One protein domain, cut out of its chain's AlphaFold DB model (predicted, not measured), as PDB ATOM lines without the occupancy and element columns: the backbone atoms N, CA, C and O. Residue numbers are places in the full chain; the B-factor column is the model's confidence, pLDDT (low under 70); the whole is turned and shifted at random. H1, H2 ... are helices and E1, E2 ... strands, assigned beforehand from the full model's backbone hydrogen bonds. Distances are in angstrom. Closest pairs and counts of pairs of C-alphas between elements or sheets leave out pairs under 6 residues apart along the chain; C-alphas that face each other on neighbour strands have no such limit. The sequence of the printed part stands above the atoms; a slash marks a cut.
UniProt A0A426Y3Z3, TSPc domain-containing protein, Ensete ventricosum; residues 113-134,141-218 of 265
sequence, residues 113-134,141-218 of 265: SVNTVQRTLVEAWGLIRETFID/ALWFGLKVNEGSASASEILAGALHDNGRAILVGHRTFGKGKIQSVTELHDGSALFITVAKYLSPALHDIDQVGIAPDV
ATOM      1  N   SER A 113      -2.235  28.024  27.798       46.56
ATOM      2  CA  SER A 113      -2.099  29.481  27.665       46.56
ATOM      3  C   SER A 113      -2.265  29.990  26.231       46.56
ATOM      4  O   SER A 113      -2.941  30.996  26.038       46.56
ATOM      5  N   VAL A 114      -1.740  29.290  25.219       48.88
ATOM      6  CA  VAL A 114      -1.812  29.725  23.808       48.88
ATOM      7  C   VAL A 114      -3.263  29.800  23.336       48.88
ATOM      8  O   VAL A 114      -3.693  30.824  22.812       48.88
ATOM      9  N   ASN A 115      -4.056  28.768  23.630       54.62
ATOM     10  CA  ASN A 115      -5.475  28.731  23.276       54.62
ATOM     11  C   ASN A 115      -6.302  29.766  24.048       54.62
ATOM     12  O   ASN A 115      -7.289  30.277  23.523       54.62
ATOM     13  N   THR A 116      -5.900  30.103  25.277       58.84
ATOM     14  CA  THR A 116      -6.575  31.136  26.073       58.84
ATOM     15  C   THR A 116      -6.256  32.525  25.535       58.84
ATOM     16  O   THR A 116      -7.179  33.273  25.255       58.84
ATOM     17  N   VAL A 117      -4.984  32.845  25.278       62.25
ATOM     18  CA  VAL A 117      -4.566  34.130  24.688       62.25
ATOM     19  C   VAL A 117      -5.196  34.333  23.310       62.25
ATOM     20  O   VAL A 117      -5.687  35.417  23.008       62.25
ATOM     21  N   GLN A 118      -5.247  33.285  22.489       54.03
ATOM     22  CA  GLN A 118      -5.874  33.339  21.168       54.03
ATOM     23  C   GLN A 118      -7.390  33.509  21.249       54.03
ATOM     24  O   GLN A 118      -7.940  34.335  20.525       54.03
ATOM     25  N   ARG A 119      -8.065  32.792  22.156       60.50
ATOM     26  CA  ARG A 119      -9.498  32.983  22.408       60.50
ATOM     27  C   ARG A 119      -9.784  34.392  22.926       60.50
ATOM     28  O   ARG A 119     -10.675  35.037  22.399       60.50
ATOM     29  N   THR A 120      -8.994  34.897  23.871       65.12
ATOM     30  CA  THR A 120      -9.121  36.264  24.392       65.12
ATOM     31  C   THR A 120      -8.887  37.307  23.304       65.12
ATOM     32  O   THR A 120      -9.599  38.298  23.272       65.12
ATOM     33  N   LEU A 121      -7.952  37.086  22.375       62.97
ATOM     34  CA  LEU A 121      -7.762  37.958  21.212       62.97
ATOM     35  C   LEU A 121      -8.978  37.946  20.279       62.97
ATOM     36  O   LEU A 121      -9.417  39.006  19.847       62.97
ATOM     37  N   VAL A 122      -9.546  36.772  19.998       60.25
ATOM     38  CA  VAL A 122     -10.751  36.638  19.162       60.25
ATOM     39  C   VAL A 122     -11.980  37.250  19.842       60.25
ATOM     40  O   VAL A 122     -12.773  37.918  19.186       60.25
ATOM     41  N   GLU A 123     -12.133  37.065  21.152       64.50
ATOM     42  CA  GLU A 123     -13.224  37.638  21.946       64.50
ATOM     43  C   GLU A 123     -13.082  39.155  22.090       64.50
ATOM     44  O   GLU A 123     -14.046  39.881  21.862       64.50
ATOM     45  N   ALA A 124     -11.879  39.651  22.391       64.31
ATOM     46  CA  ALA A 124     -11.586  41.080  22.411       64.31
ATOM     47  C   ALA A 124     -11.820  41.704  21.032       64.31
ATOM     48  O   ALA A 124     -12.364  42.800  20.943       64.31
ATOM     49  N   TRP A 125     -11.486  40.993  19.951       61.78
ATOM     50  CA  TRP A 125     -11.800  41.431  18.597       61.78
ATOM     51  C   TRP A 125     -13.305  41.474  18.326       61.78
ATOM     52  O   TRP A 125     -13.796  42.456  17.776       61.78
ATOM     53  N   GLY A 126     -14.050  40.454  18.758       60.12
ATOM     54  CA  GLY A 126     -15.511  40.463  18.708       60.12
ATOM     55  C   GLY A 126     -16.089  41.669  19.446       60.12
ATOM     56  O   GLY A 126     -16.933  42.372  18.904       60.12
ATOM     57  N   LEU A 127     -15.568  41.984  20.633       61.94
ATOM     58  CA  LEU A 127     -15.973  43.172  21.381       61.94
ATOM     59  C   LEU A 127     -15.615  44.467  20.654       61.94
ATOM     60  O   LEU A 127     -16.467  45.342  20.587       61.94
ATOM     61  N   ILE A 128     -14.413  44.602  20.085       57.31
ATOM     62  CA  ILE A 128     -14.013  45.789  19.308       57.31
ATOM     63  C   ILE A 128     -14.945  45.974  18.110       57.31
ATOM     64  O   ILE A 128     -15.430  47.080  17.890       57.31
ATOM     65  N   ARG A 129     -15.257  44.897  17.382       58.09
ATOM     66  CA  ARG A 129     -16.205  44.933  16.266       58.09
ATOM     67  C   ARG A 129     -17.571  45.457  16.701       58.09
ATOM     68  O   ARG A 129     -18.120  46.299  16.012       58.09
ATOM     69  N   GLU A 130     -18.099  44.986  17.828       55.81
ATOM     70  CA  GLU A 130     -19.442  45.357  18.297       55.81
ATOM     71  C   GLU A 130     -19.478  46.719  19.019       55.81
ATOM     72  O   GLU A 130     -20.478  47.426  18.953       55.81
ATOM     73  N   THR A 131     -18.398  47.125  19.697       55.62
ATOM     74  CA  THR A 131     -18.335  48.390  20.465       55.62
ATOM     75  C   THR A 131     -17.893  49.591  19.642       55.62
ATOM     76  O   THR A 131     -18.256  50.715  19.979       55.62
ATOM     77  N   PHE A 132     -17.135  49.398  18.556       53.12
ATOM     78  CA  PHE A 132     -16.777  50.506  17.663       53.12
ATOM     79  C   PHE A 132     -17.907  50.906  16.701       53.12
ATOM     80  O   PHE A 132     -17.766  51.924  16.025       53.12
ATOM     81  N   ILE A 133     -19.030  50.178  16.710       53.03
ATOM     82  CA  ILE A 133     -20.280  50.498  16.007       53.03
ATOM     83  C   ILE A 133     -21.235  51.196  16.993       53.03
ATOM     84  O   ILE A 133     -22.308  50.692  17.314       53.03
ATOM     85  N   ASP A 134     -20.845  52.355  17.526       47.28
ATOM     86  CA  ASP A 134     -21.791  53.233  18.224       47.28
ATOM     87  C   ASP A 134     -22.071  54.472  17.354       47.28
ATOM     88  O   ASP A 134     -21.227  55.372  17.288       47.28
ATOM     89  N   ALA A 141     -16.267  64.648  16.461       44.53
ATOM     90  CA  ALA A 141     -15.287  64.511  15.390       44.53
ATOM     91  C   ALA A 141     -13.850  64.758  15.886       44.53
ATOM     92  O   ALA A 141     -13.191  65.725  15.517       44.53
ATOM     93  N   LEU A 142     -13.352  63.877  16.748       49.09
ATOM     94  CA  LEU A 142     -11.925  63.672  16.907       49.09
ATOM     95  C   LEU A 142     -11.519  62.692  15.810       49.09
ATOM     96  O   LEU A 142     -11.535  61.477  15.998       49.09
ATOM     97  N   TRP A 143     -11.221  63.232  14.630       55.91
ATOM     98  CA  TRP A 143     -10.521  62.478  13.602       55.91
ATOM     99  C   TRP A 143      -9.116  62.193  14.121       55.91
ATOM    100  O   TRP A 143      -8.279  63.090  14.214       55.91
ATOM    101  N   PHE A 144      -8.870  60.948  14.511       64.44
ATOM    102  CA  PHE A 144      -7.535  60.508  14.874       64.44
ATOM    103  C   PHE A 144      -6.810  60.087  13.593       64.44
ATOM    104  O   PHE A 144      -7.260  59.188  12.882       64.44
ATOM    105  N   GLY A 145      -5.694  60.746  13.282       70.50
ATOM    106  CA  GLY A 145      -4.763  60.259  12.269       70.50
ATOM    107  C   GLY A 145      -4.034  59.033  12.812       70.50
ATOM    108  O   GLY A 145      -3.348  59.127  13.832       70.50
ATOM    109  N   LEU A 146      -4.187  57.877  12.166       81.38
ATOM    110  CA  LEU A 146      -3.507  56.644  12.561       81.38
ATOM    111  C   LEU A 146      -2.318  56.395  11.631       81.38
ATOM    112  O   LEU A 146      -2.495  56.128  10.441       81.38
ATOM    113  N   LYS A 147      -1.101  56.464  12.180       83.06
ATOM    114  CA  LYS A 147       0.128  56.190  11.427       83.06
ATOM    115  C   LYS A 147       0.322  54.683  11.256       83.06
ATOM    116  O   LYS A 147       0.402  53.958  12.245       83.06
ATOM    117  N   VAL A 148       0.440  54.224  10.012       86.75
ATOM    118  CA  VAL A 148       0.634  52.810   9.657       86.75
ATOM    119  C   VAL A 148       1.855  52.618   8.759       86.75
ATOM    120  O   VAL A 148       2.270  53.514   8.027       86.75
ATOM    121  N   ASN A 149       2.486  51.452   8.831       86.75
ATOM    122  CA  ASN A 149       3.649  51.124   8.006       86.75
ATOM    123  C   ASN A 149       3.739  49.620   7.731       86.75
ATOM    124  O   ASN A 149       2.971  48.834   8.281       86.75
ATOM    125  N   GLU A 150       4.735  49.214   6.948       86.38
ATOM    126  CA  GLU A 150       5.001  47.811   6.598       86.38
ATOM    127  C   GLU A 150       5.288  46.916   7.818       86.38
ATOM    128  O   GLU A 150       5.113  45.703   7.751       86.38
ATOM    129  N   GLY A 151       5.703  47.496   8.952       83.56
ATOM    130  CA  GLY A 151       5.894  46.783  10.220       83.56
ATOM    131  C   GLY A 151       4.611  46.604  11.039       83.56
ATOM    132  O   GLY A 151       4.591  45.840  12.005       83.56
ATOM    133  N   SER A 152       3.530  47.293  10.672       85.19
ATOM    134  CA  SER A 152       2.226  47.162  11.318       85.19
ATOM    135  C   SER A 152       1.583  45.853  10.861       85.19
ATOM    136  O   SER A 152       1.265  45.692   9.686       85.19
ATOM    137  N   ALA A 153       1.421  44.898  11.780       85.69
ATOM    138  CA  ALA A 153       0.971  43.544  11.463       85.69
ATOM    139  C   ALA A 153      -0.040  43.006  12.490       85.69
ATOM    140  O   ALA A 153       0.005  43.363  13.670       85.69
ATOM    141  N   SER A 154      -0.894  42.065  12.075       85.00
ATOM    142  CA  SER A 154      -1.808  41.324  12.962       85.00
ATOM    143  C   SER A 154      -2.808  42.253  13.675       85.00
ATOM    144  O   SER A 154      -3.589  42.930  13.010       85.00
ATOM    145  N   ALA A 155      -2.793  42.322  15.012       79.44
ATOM    146  CA  ALA A 155      -3.717  43.129  15.812       79.44
ATOM    147  C   ALA A 155      -3.760  44.611  15.393       79.44
ATOM    148  O   ALA A 155      -4.832  45.213  15.412       79.44
ATOM    149  N   SER A 156      -2.631  45.186  14.966       84.56
ATOM    150  CA  SER A 156      -2.577  46.580  14.510       84.56
ATOM    151  C   SER A 156      -3.316  46.797  13.190       84.56
ATOM    152  O   SER A 156      -3.953  47.829  13.013       84.56
ATOM    153  N   GLU A 157      -3.275  45.825  12.274       86.81
ATOM    154  CA  GLU A 157      -4.003  45.890  10.997       86.81
ATOM    155  C   GLU A 157      -5.495  45.742  11.249       86.81
ATOM    156  O   GLU A 157      -6.308  46.528  10.796       86.81
ATOM    157  N   ILE A 158      -5.847  44.768  12.071       85.25
ATOM    158  CA  ILE A 158      -7.208  44.516  12.520       85.25
ATOM    159  C   ILE A 158      -7.831  45.796  13.117       85.25
ATOM    160  O   ILE A 158      -8.913  46.213  12.702       85.25
ATOM    161  N   LEU A 159      -7.113  46.483  14.013       84.75
ATOM    162  CA  LEU A 159      -7.539  47.768  14.573       84.75
ATOM    163  C   LEU A 159      -7.630  48.877  13.512       84.75
ATOM    164  O   LEU A 159      -8.636  49.583  13.462       84.75
ATOM    165  N   ALA A 160      -6.606  49.023  12.668       87.06
ATOM    166  CA  ALA A 160      -6.575  50.038  11.617       87.06
ATOM    167  C   ALA A 160      -7.745  49.877  10.638       87.06
ATOM    168  O   ALA A 160      -8.426  50.853  10.343       87.06
ATOM    169  N   GLY A 161      -8.039  48.648  10.210       87.12
ATOM    170  CA  GLY A 161      -9.162  48.333   9.330       87.12
ATOM    171  C   GLY A 161     -10.514  48.577   9.985       87.12
ATOM    172  O   GLY A 161     -11.410  49.105   9.341       87.12
ATOM    173  N   ALA A 162     -10.673  48.266  11.276       83.88
ATOM    174  CA  ALA A 162     -11.915  48.588  11.977       83.88
ATOM    175  C   ALA A 162     -12.146  50.093  12.121       83.88
ATOM    176  O   ALA A 162     -13.277  50.549  11.974       83.88
ATOM    177  N   LEU A 163     -11.108  50.865  12.426       83.81
ATOM    178  CA  LEU A 163     -11.239  52.315  12.539       83.81
ATOM    179  C   LEU A 163     -11.488  52.966  11.177       83.81
ATOM    180  O   LEU A 163     -12.329  53.858  11.079       83.81
ATOM    181  N   HIS A 164     -10.794  52.492  10.146       85.50
ATOM    182  CA  HIS A 164     -10.917  52.977   8.776       85.50
ATOM    183  C   HIS A 164     -12.290  52.674   8.168       85.50
ATOM    184  O   HIS A 164     -12.990  53.600   7.770       85.50
ATOM    185  N   ASP A 165     -12.737  51.414   8.206       84.25
ATOM    186  CA  ASP A 165     -14.018  50.990   7.617       84.25
ATOM    187  C   ASP A 165     -15.229  51.680   8.264       84.25
ATOM    188  O   ASP A 165     -16.264  51.862   7.627       84.25
ATOM    189  N   ASN A 166     -15.108  52.065   9.536       79.62
ATOM    190  CA  ASN A 166     -16.156  52.787  10.256       79.62
ATOM    191  C   ASN A 166     -16.043  54.317  10.113       79.62
ATOM    192  O   ASN A 166     -16.791  55.040  10.768       79.62
ATOM    193  N   GLY A 167     -15.105  54.831   9.309       77.94
ATOM    194  CA  GLY A 167     -14.896  56.270   9.118       77.94
ATOM    195  C   GLY A 167     -14.425  57.000  10.381       77.94
ATOM    196  O   GLY A 167     -14.689  58.189  10.543       77.94
ATOM    197  N   ARG A 168     -13.761  56.291  11.303       78.44
ATOM    198  CA  ARG A 168     -13.336  56.817  12.614       78.44
ATOM    199  C   ARG A 168     -11.871  57.248  12.661       78.44
ATOM    200  O   ARG A 168     -11.498  57.989  13.567       78.44
ATOM    201  N   ALA A 169     -11.048  56.798  11.718       81.38
ATOM    202  CA  ALA A 169      -9.660  57.228  11.582       81.38
ATOM    203  C   ALA A 169      -9.261  57.319  10.110       81.38
ATOM    204  O   ALA A 169      -9.730  56.534   9.287       81.38
ATOM    205  N   ILE A 170      -8.353  58.248   9.818       83.62
ATOM    206  CA  ILE A 170      -7.675  58.345   8.523       83.62
ATOM    207  C   ILE A 170      -6.328  57.659   8.682       83.62
ATOM    208  O   ILE A 170      -5.574  57.959   9.613       83.62
ATOM    209  N   LEU A 171      -6.026  56.731   7.786       87.88
ATOM    210  CA  LEU A 171      -4.771  56.002   7.792       87.88
ATOM    211  C   LEU A 171      -3.711  56.803   7.036       87.88
ATOM    212  O   LEU A 171      -3.864  57.095   5.850       87.88
ATOM    213  N   VAL A 172      -2.607  57.127   7.701       87.19
ATOM    214  CA  VAL A 172      -1.487  57.865   7.102       87.19
ATOM    215  C   VAL A 172      -0.238  57.004   7.160       87.19
ATOM    216  O   VAL A 172       0.085  56.463   8.214       87.19
ATOM    217  N   GLY A 173       0.488  56.856   6.055       88.06
ATOM    218  CA  GLY A 173       1.702  56.048   6.075       88.06
ATOM    219  C   GLY A 173       1.962  55.223   4.834       88.06
ATOM    220  O   GLY A 173       1.842  55.694   3.705       88.06
ATOM    221  N   HIS A 174       2.352  53.977   5.079       88.12
ATOM    222  CA  HIS A 174       2.604  52.962   4.062       88.12
ATOM    223  C   HIS A 174       1.678  51.768   4.281       88.12
ATOM    224  O   HIS A 174       1.131  51.583   5.369       88.12
ATOM    225  N   ARG A 175       1.503  50.960   3.231       90.56
ATOM    226  CA  ARG A 175       0.706  49.733   3.300       90.56
ATOM    227  C   ARG A 175       1.236  48.824   4.415       90.56
ATOM    228  O   ARG A 175       2.446  48.696   4.587       90.56
ATOM    229  N   THR A 176       0.321  48.219   5.165       90.56
ATOM    230  CA  THR A 176       0.659  47.308   6.266       90.56
ATOM    231  C   THR A 176       1.126  45.936   5.771       90.56
ATOM    232  O   THR A 176       1.036  45.629   4.585       90.56
ATOM    233  N   PHE A 177       1.633  45.100   6.679       91.44
ATOM    234  CA  PHE A 177       2.302  43.841   6.331       91.44
ATOM    235  C   PHE A 177       1.412  42.809   5.610       91.44
ATOM    236  O   PHE A 177       1.879  42.079   4.739       91.44
ATOM    237  N   GLY A 178       0.146  42.686   6.005       88.94
ATOM    238  CA  GLY A 178      -0.787  41.679   5.504       88.94
ATOM    239  C   GLY A 178      -0.777  40.367   6.285       88.94
ATOM    240  O   GLY A 178      -0.859  39.289   5.693       88.94
ATOM    241  N   LYS A 179      -0.677  40.410   7.621       86.56
ATOM    242  CA  LYS A 179      -0.770  39.213   8.475       86.56
ATOM    243  C   LYS A 179      -2.197  39.034   8.991       86.56
ATOM    244  O   LYS A 179      -2.480  39.185  10.177       86.56
ATOM    245  N   GLY A 180      -3.086  38.625   8.093       83.31
ATOM    246  CA  GLY A 180      -4.510  38.428   8.370       83.31
ATOM    247  C   GLY A 180      -4.900  37.023   8.835       83.31
ATOM    248  O   GLY A 180      -6.035  36.624   8.609       83.31
ATOM    249  N   LYS A 181      -4.010  36.233   9.453       85.25
ATOM    250  CA  LYS A 181      -4.293  34.825   9.808       85.25
ATOM    251  C   LYS A 181      -4.051  34.478  11.275       85.25
ATOM    252  O   LYS A 181      -3.098  34.947  11.894       85.25
ATOM    253  N   ILE A 182      -4.901  33.599  11.801       81.00
ATOM    254  CA  ILE A 182      -4.808  33.022  13.145       81.00
ATOM    255  C   ILE A 182      -4.199  31.634  13.027       81.00
ATOM    256  O   ILE A 182      -4.734  30.772  12.327       81.00
ATOM    257  N   GLN A 183      -3.095  31.410  13.732       83.69
ATOM    258  CA  GLN A 183      -2.416  30.119  13.765       83.69
ATOM    259  C   GLN A 183      -2.478  29.532  15.166       83.69
ATOM    260  O   GLN A 183      -2.092  30.207  16.111       83.69
ATOM    261  N   SER A 184      -2.934  28.291  15.299       82.50
ATOM    262  CA  SER A 184      -2.871  27.523  16.541       82.50
ATOM    263  C   SER A 184      -1.608  26.664  16.552       82.50
ATOM    264  O   SER A 184      -1.196  26.143  15.513       82.50
ATOM    265  N   VAL A 185      -0.990  26.540  17.726       85.56
ATOM    266  CA  VAL A 185       0.197  25.707  17.940       85.56
ATOM    267  C   VAL A 185      -0.240  24.449  18.672       85.56
ATOM    268  O   VAL A 185      -0.822  24.536  19.751       85.56
ATOM    269  N   THR A 186       0.025  23.289  18.078       86.31
ATOM    270  CA  THR A 186      -0.187  21.983  18.709       86.31
ATOM    271  C   THR A 186       1.170  21.345  18.962       86.31
ATOM    272  O   THR A 186       1.916  21.104  18.017       86.31
ATOM    273  N   GLU A 187       1.503  21.096  20.225       88.62
ATOM    274  CA  GLU A 187       2.720  20.367  20.597       88.62
ATOM    275  C   GLU A 187       2.527  18.865  20.331       88.62
ATOM    276  O   GLU A 187       1.458  18.303  20.586       88.62
ATOM    277  N   LEU A 188       3.545  18.219  19.765       90.38
ATOM    278  CA  LEU A 188       3.578  16.782  19.518       90.38
ATOM    279  C   LEU A 188       4.323  16.067  20.652       90.38
ATOM    280  O   LEU A 188       5.114  16.649  21.391       90.38
ATOM    281  N   HIS A 189       4.079  14.761  20.766       87.44
ATOM    282  CA  HIS A 189       4.634  13.906  21.821       87.44
ATOM    283  C   HIS A 189       6.170  13.820  21.824       87.44
ATOM    284  O   HIS A 189       6.759  13.443  22.832       87.44
ATOM    285  N   ASP A 190       6.816  14.152  20.709       89.44
ATOM    286  CA  ASP A 190       8.270  14.188  20.539       89.44
ATOM    287  C   ASP A 190       8.890  15.556  20.890       89.44
ATOM    288  O   ASP A 190      10.102  15.735  20.769       89.44
ATOM    289  N   GLY A 191       8.078  16.522  21.338       87.88
ATOM    290  CA  GLY A 191       8.506  17.887  21.644       87.88
ATOM    291  C   GLY A 191       8.593  18.806  20.422       87.88
ATOM    292  O   GLY A 191       8.997  19.961  20.562       87.88
ATOM    293  N   SER A 192       8.214  18.328  19.232       89.75
ATOM    294  CA  SER A 192       8.016  19.188  18.063       89.75
ATOM    295  C   SER A 192       6.693  19.965  18.163       89.75
ATOM    296  O   SER A 192       5.840  19.673  19.002       89.75
ATOM    297  N   ALA A 193       6.512  20.991  17.327       89.12
ATOM    298  CA  ALA A 193       5.303  21.814  17.320       89.12
ATOM    299  C   ALA A 193       4.752  21.978  15.902       89.12
ATOM    300  O   ALA A 193       5.485  22.292  14.962       89.12
ATOM    301  N   LEU A 194       3.441  21.800  15.759       86.25
ATOM    302  CA  LEU A 194       2.705  21.987  14.519       86.25
ATOM    303  C   LEU A 194       1.945  23.314  14.555       86.25
ATOM    304  O   LEU A 194       1.107  23.545  15.426       86.25
ATOM    305  N   PHE A 195       2.211  24.170  13.569       86.12
ATOM    306  CA  PHE A 195       1.508  25.434  13.370       86.12
ATOM    307  C   PHE A 195       0.398  25.240  12.336       86.12
ATOM    308  O   PHE A 195       0.670  25.042  11.153       86.12
ATOM    309  N   ILE A 196      -0.859  25.312  12.772       85.31
ATOM    310  CA  ILE A 196      -2.031  25.147  11.907       85.31
ATOM    311  C   ILE A 196      -2.743  26.486  11.783       85.31
ATOM    312  O   ILE A 196      -3.092  27.103  12.786       85.31
ATOM    313  N   THR A 197      -3.004  26.933  10.558       84.06
ATOM    314  CA  THR A 197      -3.858  28.108  10.341       84.06
ATOM    315  C   THR A 197      -5.315  27.708  10.556       84.06
ATOM    316  O   THR A 197      -5.833  26.865   9.831       84.06
ATOM    317  N   VAL A 198      -5.960  28.294  11.563       82.44
ATOM    318  CA  VAL A 198      -7.323  27.931  11.991       82.44
ATOM    319  C   VAL A 198      -8.379  28.922  11.515       82.44
ATOM    320  O   VAL A 198      -9.549  28.567  11.412       82.44
ATOM    321  N   ALA A 199      -7.983  30.162  11.225       78.94
ATOM    322  CA  ALA A 199      -8.894  31.204  10.771       78.94
ATOM    323  C   ALA A 199      -8.146  32.343  10.068       78.94
ATOM    324  O   ALA A 199      -6.920  32.461  10.165       78.94
ATOM    325  N   LYS A 200      -8.912  33.208   9.401       82.00
ATOM    326  CA  LYS A 200      -8.451  34.473   8.829       82.00
ATOM    327  C   LYS A 200      -9.288  35.642   9.336       82.00
ATOM    328  O   LYS A 200     -10.465  35.467   9.651       82.00
ATOM    329  N   TYR A 201      -8.674  36.812   9.407       78.56
ATOM    330  CA  TYR A 201      -9.321  38.068   9.747       78.56
ATOM    331  C   TYR A 201      -9.825  38.751   8.482       78.56
ATOM    332  O   TYR A 201      -9.111  38.840   7.486       78.56
ATOM    333  N   LEU A 202     -11.054  39.249   8.559       79.81
ATOM    334  CA  LEU A 202     -11.631  40.158   7.580       79.81
ATOM    335  C   LEU A 202     -11.927  41.481   8.278       79.81
ATOM    336  O   LEU A 202     -12.292  41.491   9.461       79.81
ATOM    337  N   SER A 203     -11.795  42.581   7.545       82.69
ATOM    338  CA  SER A 203     -12.215  43.893   8.030       82.69
ATOM    339  C   SER A 203     -13.748  43.942   8.227       82.69
ATOM    340  O   SER A 203     -14.463  43.069   7.711       82.69
ATOM    341  N   PRO A 204     -14.307  44.908   8.982       77.81
ATOM    342  CA  PRO A 204     -15.761  45.079   9.074       77.81
ATOM    343  C   PRO A 204     -16.468  45.199   7.715       77.81
ATOM    344  O   PRO A 204     -17.552  44.641   7.559       77.81
ATOM    345  N   ALA A 205     -15.826  45.817   6.721       78.81
ATOM    346  CA  ALA A 205     -16.291  45.898   5.334       78.81
ATOM    347  C   ALA A 205     -16.006  44.633   4.491       78.81
ATOM    348  O   ALA A 205     -16.193  44.649   3.276       78.81
ATOM    349  N   LEU A 206     -15.588  43.526   5.119       82.06
ATOM    350  CA  LEU A 206     -15.268  42.234   4.495       82.06
ATOM    351  C   LEU A 206     -14.039  42.242   3.566       82.06
ATOM    352  O   LEU A 206     -13.915  41.353   2.720       82.06
ATOM    353  N   HIS A 207     -13.098  43.171   3.748       81.62
ATOM    354  CA  HIS A 207     -11.818  43.119   3.040       81.62
ATOM    355  C   HIS A 207     -10.905  42.033   3.615       81.62
ATOM    356  O   HIS A 207     -10.801  41.869   4.835       81.62
ATOM    357  N   ASP A 208     -10.233  41.298   2.724       84.94
ATOM    358  CA  ASP A 208      -9.200  40.338   3.112       84.94
ATOM    359  C   ASP A 208      -7.894  41.074   3.416       84.94
ATOM    360  O   ASP A 208      -7.424  41.884   2.616       84.94
ATOM    361  N   ILE A 209      -7.326  40.791   4.586       86.19
ATOM    362  CA  ILE A 209      -6.088  41.408   5.067       86.19
ATOM    363  C   ILE A 209      -4.891  40.491   4.774       86.19
ATOM    364  O   ILE A 209      -3.769  40.978   4.635       86.19
ATOM    365  N   ASP A 210      -5.077  39.167   4.667       88.00
ATOM    366  CA  ASP A 210      -3.945  38.242   4.519       88.00
ATOM    367  C   ASP A 210      -3.264  38.419   3.155       88.00
ATOM    368  O   ASP A 210      -3.912  38.404   2.114       88.00
ATOM    369  N   GLN A 211      -1.941  38.590   3.168       86.50
ATOM    370  CA  GLN A 211      -1.085  38.860   1.999       86.50
ATOM    371  C   GLN A 211      -1.363  40.176   1.252       86.50
ATOM    372  O   GLN A 211      -0.629  40.510   0.323       86.50
ATOM    373  N   VAL A 212      -2.388  40.932   1.644       89.69
ATOM    374  CA  VAL A 212      -2.745  42.212   1.018       89.69
ATOM    375  C   VAL A 212      -2.337  43.385   1.901       89.69
ATOM    376  O   VAL A 212      -1.780  44.360   1.387       89.69
ATOM    377  N   GLY A 213      -2.599  43.280   3.206       88.25
ATOM    378  CA  GLY A 213      -2.493  44.393   4.144       88.25
ATOM    379  C   GLY A 213      -3.606  45.421   3.957       88.25
ATOM    380  O   GLY A 213      -4.550  45.235   3.192       88.25
ATOM    381  N   ILE A 214      -3.478  46.531   4.668       88.94
ATOM    382  CA  ILE A 214      -4.394  47.664   4.661       88.94
ATOM    383  C   ILE A 214      -3.677  48.838   4.013       88.94
ATOM    384  O   ILE A 214      -2.532  49.158   4.351       88.94
ATOM    385  N   ALA A 215      -4.337  49.448   3.033       91.06
ATOM    386  CA  ALA A 215      -3.816  50.614   2.340       91.06
ATOM    387  C   ALA A 215      -4.085  51.884   3.167       91.06
ATOM    388  O   ALA A 215      -5.196  52.037   3.672       91.06
ATOM    389  N   PRO A 216      -3.102  52.790   3.302       90.31
ATOM    390  CA  PRO A 216      -3.339  54.088   3.914       90.31
ATOM    391  C   PRO A 216      -4.170  54.978   2.980       90.31
ATOM    392  O   PRO A 216      -4.013  54.910   1.760       90.31
ATOM    393  N   ASP A 217      -4.992  55.860   3.549       88.25
ATOM    394  CA  ASP A 217      -5.681  56.924   2.810       88.25
ATOM    395  C   ASP A 217      -4.684  57.961   2.292       88.25
ATOM    396  O   ASP A 217      -4.768  58.437   1.157       88.25
ATOM    397  N   VAL A 218      -3.702  58.294   3.133       86.25
ATOM    398  CA  VAL A 218      -2.655  59.255   2.811       86.25
ATOM    399  C   VAL A 218      -1.317  58.545   2.777       86.25
ATOM    400  O   VAL A 218      -0.720  58.215   3.802       86.25
TER     401      VAL A 218
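What this domain is: This is residues 113 to 134 and 141 to 218 of the 265 residues of the protein "TSPc domain-containing protein" of Ensete ventricosum (UniProt A0A426Y3Z3). The model is a long shape with two ends: a small two-strand sheet, E1 and E2, with H2 packed on it at one end, and a long hairpin, E3 and E4, reaching away to make the other. The long helix H1 runs past both, near E3 at its beginning and near H2 toward its end, while the unnamed residues 201 to 218 lead from E4 back to the E1 E2 end. The printed part has 100 residues, with two named helices and four named strands in the order H1, E1, H2, E2, E3, E4, and its class is mixed, helices and strands. E1 and E2 are parallel, E3 and E4 antiparallel. The whole is only just compact, close to loose, with a radius of gyration of the C-alphas of 15.2 A, and its elongated outline spans 54 by 28 by 20 A.

Where its parts are: Find C-alpha 113 at (-2.099, 29.481, 27.665); from there H1, residues 113 to 131, runs 25.9 A to C-alpha 131 at (-18.335, 48.390, 20.465). Beyond the cut, look for E1 at residues 144 to 148, 12.4 A long, then H2 at residues 155 to 165, 15.3 A, and E2 at residues 169 to 173, 12.7 A. E3, residues 181 to 187, covers 19.4 A, and E4, residues 193 to 200, covers 20.5 A and ends at C-alpha 200, (-8.451, 34.473, 8.829).

How they stand to each other: Begin with H1: it is close to H2 but not clearly touching, the C-alphas of Arg 129 and Ala 162 being closest at 7.1 A, at a shallow tilt of 13 degrees, the same way. H1 comes nearest to E3 at the C-alphas of Asn 115 and Ser 184, 7.3 A apart, and it is apart from E2 and E4. E1, H2 and E2 form a strand-helix-strand unit, two parallel neighbour strands with a helix between them in the chain, and its crossover is right-handed. Between E1 and E2, at 34 degrees, find N 146 and O 170 within hydrogen-bond range at 2.9 A. The closest C-alphas of H2 and E2 are those of Leu 163 and Ala 169, 5.2 A. E3 and E4 form a hairpin at 154 degrees, with N 184 and O 196 within hydrogen-bond range at 2.8 A. In H1 and H2 every O i to N i+4 pair is within hydrogen-bond range.

The domain as a whole: The two C-alphas farthest apart are those of Ala 141 and Asp 190, 55.8 A. Residues 135 to 140 are not printed, and C-alphas 134 and 141 stand 13.3 A apart across this cut, in the link from H1 to E1. Of the links printed whole, H2 to E2 and E3 to E4 are tight, E1 to H2 and E2 to E3 short. The mean pLDDT of the printed part is 77.7; look for values under 70 at residues 113 to 134 and 141 to 144.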